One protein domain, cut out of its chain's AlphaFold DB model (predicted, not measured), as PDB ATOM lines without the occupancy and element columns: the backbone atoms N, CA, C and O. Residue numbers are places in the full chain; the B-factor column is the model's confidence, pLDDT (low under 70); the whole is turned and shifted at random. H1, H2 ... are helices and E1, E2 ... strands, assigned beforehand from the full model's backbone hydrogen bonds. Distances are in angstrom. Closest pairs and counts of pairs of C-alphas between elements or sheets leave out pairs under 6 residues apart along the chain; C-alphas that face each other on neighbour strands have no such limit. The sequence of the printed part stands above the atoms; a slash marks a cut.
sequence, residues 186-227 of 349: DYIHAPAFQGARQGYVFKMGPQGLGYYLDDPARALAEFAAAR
ATOM      1  N   ASP A 186     166.316 137.550 160.871       70.00
ATOM      2  CA  ASP A 186     167.300 138.335 160.093       70.00
ATOM      3  C   ASP A 186     168.708 138.301 160.719       70.00
ATOM      4  O   ASP A 186     169.723 138.412 160.024       70.00
ATOM      5  N   TYR A 187     168.743 138.150 162.043       80.94
ATOM      6  CA  TYR A 187     169.920 138.023 162.877       80.94
ATOM      7  C   TYR A 187     169.681 136.993 163.982       80.94
ATOM      8  O   TYR A 187     168.646 137.003 164.651       80.94
ATOM      9  N   ILE A 188     170.670 136.136 164.211       82.31
ATOM     10  CA  ILE A 188     170.740 135.222 165.346       82.31
ATOM     11  C   ILE A 188     172.021 135.558 166.105       82.31
ATOM     12  O   ILE A 188     173.120 135.238 165.642       82.31
ATOM     13  N   HIS A 189     171.873 136.203 167.265       85.00
ATOM     14  CA  HIS A 189     172.982 136.487 168.173       85.00
ATOM     15  C   HIS A 189     173.726 135.197 168.531       85.00
ATOM     16  O   HIS A 189     173.116 134.214 168.959       85.00
ATOM     17  N   ALA A 190     175.044 135.221 168.364       86.19
ATOM     18  CA  ALA A 190     175.908 134.095 168.664       86.19
ATOM     19  C   ALA A 190     177.303 134.612 169.076       86.19
ATOM     20  O   ALA A 190     178.006 135.190 168.247       86.19
ATOM     21  N   PRO A 191     177.741 134.391 170.333       88.06
ATOM     22  CA  PRO A 191     178.984 134.970 170.864       88.06
ATOM     23  C   PRO A 191     180.264 134.350 170.273       88.06
ATOM     24  O   PRO A 191     181.362 134.842 170.510       88.06
ATOM     25  N   ALA A 192     180.126 133.265 169.514       90.38
ATOM     26  CA  ALA A 192     181.177 132.553 168.798       90.38
ATOM     27  C   ALA A 192     180.564 131.886 167.556       90.38
ATOM     28  O   ALA A 192     179.343 131.859 167.417       90.38
ATOM     29  N   PHE A 193     181.384 131.319 166.673       89.75
ATOM     30  CA  PHE A 193     180.912 130.581 165.499       89.75
ATOM     31  C   PHE A 193     180.558 129.128 165.867       89.75
ATOM     32  O   PHE A 193     181.451 128.323 166.114       89.75
ATOM     33  N   GLN A 194     179.270 128.766 165.871       85.19
ATOM     34  CA  GLN A 194     178.782 127.383 166.057       85.19
ATOM     35  C   GLN A 194     178.674 126.588 164.733       85.19
ATOM     36  O   GLN A 194     177.858 125.676 164.618       85.19
ATOM     37  N   GLY A 195     179.476 126.921 163.715       86.06
ATOM     38  CA  GLY A 195     179.477 126.236 162.414       86.06
ATOM     39  C   GLY A 195     178.697 126.958 161.308       86.06
ATOM     40  O   GLY A 195     178.036 127.972 161.533       86.06
ATOM     41  N   ALA A 196     178.811 126.464 160.073       81.56
ATOM     42  CA  ALA A 196     178.182 127.081 158.908       81.56
ATOM     43  C   ALA A 196     176.666 126.828 158.892       81.56
ATOM     44  O   ALA A 196     176.218 125.687 158.980       81.56
ATOM     45  N   ARG A 197     175.869 127.891 158.740       77.06
ATOM     46  CA  ARG A 197     174.404 127.819 158.640       77.06
ATOM     47  C   ARG A 197     173.985 128.233 157.233       77.06
ATOM     48  O   ARG A 197     174.388 129.289 156.755       77.06
ATOM     49  N   GLN A 198     173.200 127.402 156.550       68.31
ATOM     50  CA  GLN A 198     172.847 127.655 155.151       68.31
ATOM     51  C   GLN A 198     172.003 128.933 155.019       68.31
ATOM     52  O   GLN A 198     171.026 129.114 155.742       68.31
ATOM     53  N   GLY A 199     172.404 129.828 154.111       75.44
ATOM     54  CA  GLY A 199     171.780 131.144 153.949       75.44
ATOM     55  C   GLY A 199     172.086 132.139 155.075       75.44
ATOM     56  O   GLY A 199     171.364 133.121 155.205       75.44
ATOM     57  N   TYR A 200     173.115 131.901 155.895       84.56
ATOM     58  CA  TYR A 200     173.539 132.818 156.951       84.56
ATOM     59  C   TYR A 200     175.057 133.042 156.941       84.56
ATOM     60  O   TYR A 200     175.839 132.095 157.017       84.56
ATOM     61  N   VAL A 201     175.472 134.308 156.962       88.56
ATOM     62  CA  VAL A 201     176.870 134.720 157.153       88.56
ATOM     63  C   VAL A 201     177.091 135.084 158.616       88.56
ATOM     64  O   VAL A 201     176.407 135.948 159.163       88.56
ATOM     65  N   PHE A 202     178.077 134.453 159.254       88.25
ATOM     66  CA  PHE A 202     178.527 134.867 160.580       88.25
ATOM     67  C   PHE A 202     179.383 136.135 160.454       88.25
ATOM     68  O   PHE A 202     180.479 136.089 159.897       88.25
ATOM     69  N   LYS A 203     178.874 137.275 160.932       89.62
ATOM     70  CA  LYS A 203     179.568 138.572 160.895       89.62
ATOM     71  C   LYS A 203     179.321 139.371 162.175       89.62
ATOM     72  O   LYS A 203     178.349 139.144 162.890       89.62
ATOM     73  N   MET A 204     180.195 140.336 162.453       89.56
ATOM     74  CA  MET A 204     179.857 141.442 163.350       89.56
ATOM     75  C   MET A 204     179.030 142.444 162.538       89.56
ATOM     76  O   MET A 204     179.495 142.935 161.510       89.56
ATOM     77  N   GLY A 205     177.801 142.711 162.965       85.38
ATOM     78  CA  GLY A 205     176.897 143.650 162.302       85.38
ATOM     79  C   GLY A 205     176.238 144.617 163.290       85.38
ATOM     80  O   GLY A 205     176.601 144.634 164.467       85.38
ATOM     81  N   PRO A 206     175.245 145.410 162.845       82.69
ATOM     82  CA  PRO A 206     174.623 146.454 163.668       82.69
ATOM     83  C   PRO A 206     173.941 145.951 164.947       82.69
ATOM     84  O   PRO A 206     173.686 146.734 165.853       82.69
ATOM     85  N   GLN A 207     173.618 144.656 165.011       80.38
ATOM     86  CA  GLN A 207     172.911 144.014 166.122       80.38
ATOM     87  C   GLN A 207     173.862 143.178 167.006       80.38
ATOM     88  O   GLN A 207     173.418 142.498 167.932       80.38
ATOM     89  N   GLY A 208     175.174 143.245 166.741       89.00
ATOM     90  CA  GLY A 208     176.227 142.500 167.432       89.00
ATOM     91  C   GLY A 208     176.820 141.361 166.598       89.00
ATOM     92  O   GLY A 208     176.668 141.311 165.370       89.00
ATOM     93  N   LEU A 209     177.529 140.458 167.279       91.06
ATOM     94  CA  LEU A 209     178.164 139.287 166.684       91.06
ATOM     95  C   LEU A 209     177.151 138.148 166.533       91.06
ATOM     96  O   LEU A 209     176.490 137.753 167.496       91.06
ATOM     97  N   GLY A 210     177.043 137.602 165.324       90.94
ATOM     98  CA  GLY A 210     176.195 136.444 165.095       90.94
ATOM     99  C   GLY A 210     175.953 136.136 163.627       90.94
ATOM    100  O   GLY A 210     176.657 136.610 162.735       90.94
ATOM    101  N   TYR A 211     174.935 135.320 163.383       88.06
ATOM    102  CA  TYR A 211     174.525 134.904 162.047       88.06
ATOM    103  C   TYR A 211     173.525 135.896 161.470       88.06
ATOM    104  O   TYR A 211     172.440 136.060 162.016       88.06
ATOM    105  N   TYR A 212     173.869 136.513 160.347       85.81
ATOM    106  CA  TYR A 212     172.995 137.402 159.586       85.81
ATOM    107  C   TYR A 212     172.515 136.698 158.321       85.81
ATOM    108  O   TYR A 212     173.297 135.988 157.688       85.81
ATOM    109  N   LEU A 213     171.252 136.898 157.947       80.88
ATOM    110  CA  LEU A 213     170.683 136.347 156.716       80.88
ATOM    111  C   LEU A 213     171.458 136.847 155.483       80.88
ATOM    112  O   LEU A 213     171.609 138.052 155.272       80.88
ATOM    113  N   ASP A 214     171.951 135.909 154.673       72.38
ATOM    114  CA  ASP A 214     172.702 136.186 153.447       72.38
ATOM    115  C   ASP A 214     171.753 136.477 152.276       72.38
ATOM    116  O   ASP A 214     171.556 135.668 151.367       72.38
ATOM    117  N   ASP A 215     171.101 137.639 152.334       69.88
ATOM    118  CA  ASP A 215     170.362 138.189 151.203       69.88
ATOM    119  C   ASP A 215     171.317 139.027 150.332       69.88
ATOM    120  O   ASP A 215     171.652 140.158 150.708       69.88
ATOM    121  N   PRO A 216     171.731 138.559 149.135       58.56
ATOM    122  CA  PRO A 216     172.721 139.264 148.316       58.56
ATOM    123  C   PRO A 216     172.248 140.657 147.874       58.56
ATOM    124  O   PRO A 216     173.060 141.566 147.721       58.56
ATOM    125  N   ALA A 217     170.932 140.865 147.744       59.34
ATOM    126  CA  ALA A 217     170.343 142.182 147.495       59.34
ATOM    127  C   ALA A 217     170.574 143.163 148.663       59.34
ATOM    128  O   ALA A 217     170.853 144.342 148.440       59.34
ATOM    129  N   ARG A 218     170.508 142.671 149.908       61.78
ATOM    130  CA  ARG A 218     170.789 143.456 151.115       61.78
ATOM    131  C   ARG A 218     172.286 143.671 151.297       61.78
ATOM    132  O   ARG A 218     172.678 144.783 151.620       61.78
ATOM    133  N   ALA A 219     173.123 142.673 151.008       59.56
ATOM    134  CA  ALA A 219     174.576 142.837 151.003       59.56
ATOM    135  C   ALA A 219     175.027 143.917 150.000       59.56
ATOM    136  O   ALA A 219     175.852 144.763 150.342       59.56
ATOM    137  N   LEU A 220     174.434 143.958 148.797       61.16
ATOM    138  CA  LEU A 220     174.701 145.012 147.812       61.16
ATOM    139  C   LEU A 220     174.271 146.400 148.318       61.16
ATOM    140  O   LEU A 220     175.009 147.370 148.150       61.16
ATOM    141  N   ALA A 221     173.102 146.492 148.960       60.53
ATOM    142  CA  ALA A 221     172.586 147.733 149.535       60.53
ATOM    143  C   ALA A 221     173.410 148.212 150.747       60.53
ATOM    144  O   ALA A 221     173.716 149.398 150.839       60.53
ATOM    145  N   GLU A 222     173.832 147.307 151.635       64.06
ATOM    146  CA  GLU A 222     174.724 147.590 152.768       64.06
ATOM    147  C   GLU A 222     176.107 148.043 152.274       64.06
ATOM    148  O   GLU A 222     176.648 149.016 152.794       64.06
ATOM    149  N   PHE A 223     176.656 147.424 151.221       60.12
ATOM    150  CA  PHE A 223     177.931 147.841 150.625       60.12
ATOM    151  C   PHE A 223     177.821 149.193 149.900       60.12
ATOM    152  O   PHE A 223     178.722 150.026 149.997       60.12
ATOM    153  N   ALA A 224     176.701 149.454 149.215       62.62
ATOM    154  CA  ALA A 224     176.413 150.752 148.608       62.62
ATOM    155  C   ALA A 224     176.238 151.855 149.667       62.62
ATOM    156  O   ALA A 224     176.808 152.934 149.515       62.62
ATOM    157  N   ALA A 225     175.526 151.574 150.762       59.53
ATOM    158  CA  ALA A 225     175.345 152.494 151.881       59.53
ATOM    159  C   ALA A 225     176.667 152.763 152.618       59.53
ATOM    160  O   ALA A 225     177.020 153.919 152.824       59.53
ATOM    161  N   ALA A 226     177.451 151.728 152.935       61.91
ATOM    162  CA  ALA A 226     178.770 151.880 153.550       61.91
ATOM    163  C   ALA A 226     179.722 152.700 152.664       61.91
ATOM    164  O   ALA A 226     180.436 153.572 153.158       61.91
ATOM    165  N   ARG A 227     179.687 152.487 151.341       60.69
ATOM    166  CA  ARG A 227     180.454 153.273 150.366       60.69
ATOM    167  C   ARG A 227     179.958 154.721 150.255       60.69
ATOM    168  O   ARG A 227     180.783 155.616 150.104       60.69
TER     169      ARG A 227
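What this domain is: This is residues 186 to 227 of the 349 residues of an uncharacterized protein of Gonium pectorale (UniProt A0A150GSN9). A small, twisted sheet of three antiparallel strands forms one part of this domain, and a single helix, H1, sticks out from it with residues 217 to 227 standing free. The sheet is the hairpin E2 and E3 with the short strand E1 on the other side of E3; between E1 and E2 the loop of residues 190 to 199 bows out, and its Gln 194 and the helix's Arg 227 are the two ends of the longest distance. You read 42 printed residues with three named strands and one named helix, in the order E1, E2, E3, H1; the sheet's order is E1, E3, E2, and the class is mixed, helices and strands. The whole is only just compact, close to loose, with a radius of gyration of the C-alphas of 10.5 A, and its spans of 29 by 19 by 13 A make it only just elongated.

How they stand to each other: Start at E1, residues 187 to 189, an edge strand. Its neighbour is E3, residues 208 to 213, the inner strand: they are antiparallel at 144 degrees, C-alphas 189 and 210 face each other at 4.4 A, and N 188 and O 211 are within hydrogen-bond range at 2.8 A. The other edge strand is E2, residues 200 to 205, which is apart from E1. E2 and E3 form a hairpin, antiparallel at 147 degrees; C-alphas 204 and 209 face each other at 4.3 A, and look for N 201 and O 212 at 2.8 A and N 203 and O 210 at 2.9 A. The sheet is strongly twisted, but only just, with C-alphas up to 4.1 A off its best plane. H1, residues 216 to 227, is not on the sheet and is apart from E1 and E2; every O i to N i+4 pair inside it is within hydrogen-bond range.

Where its parts are: Find C-alpha 187 at (169.920, 138.023, 162.877), where E1 begins its three residues. E2 starts at C-alpha 200, (173.539, 132.818, 156.951), and runs 12.5 A to C-alpha 205. E3 runs 13.5 A from C-alpha 208 to C-alpha 213. H1 then runs 16.1 A from C-alpha 216 to C-alpha 227 at (180.454, 153.273, 150.366).

The domain as a whole: The C-alphas of Gln 194 and Arg 227, the two farthest apart, are 30.3 A from each other. Without the free stretch, the body of 31 residues spans 22 by 21 by 11 A. The printed part has no cut and no long link: E2 to E3 and E3 to H1 are tight, and E1 to E2 is short. Look in the B-factor column for the model's confidence: the mean pLDDT of the printed part is 77.0, and residue 198 and residues 215 to 227 are under 70.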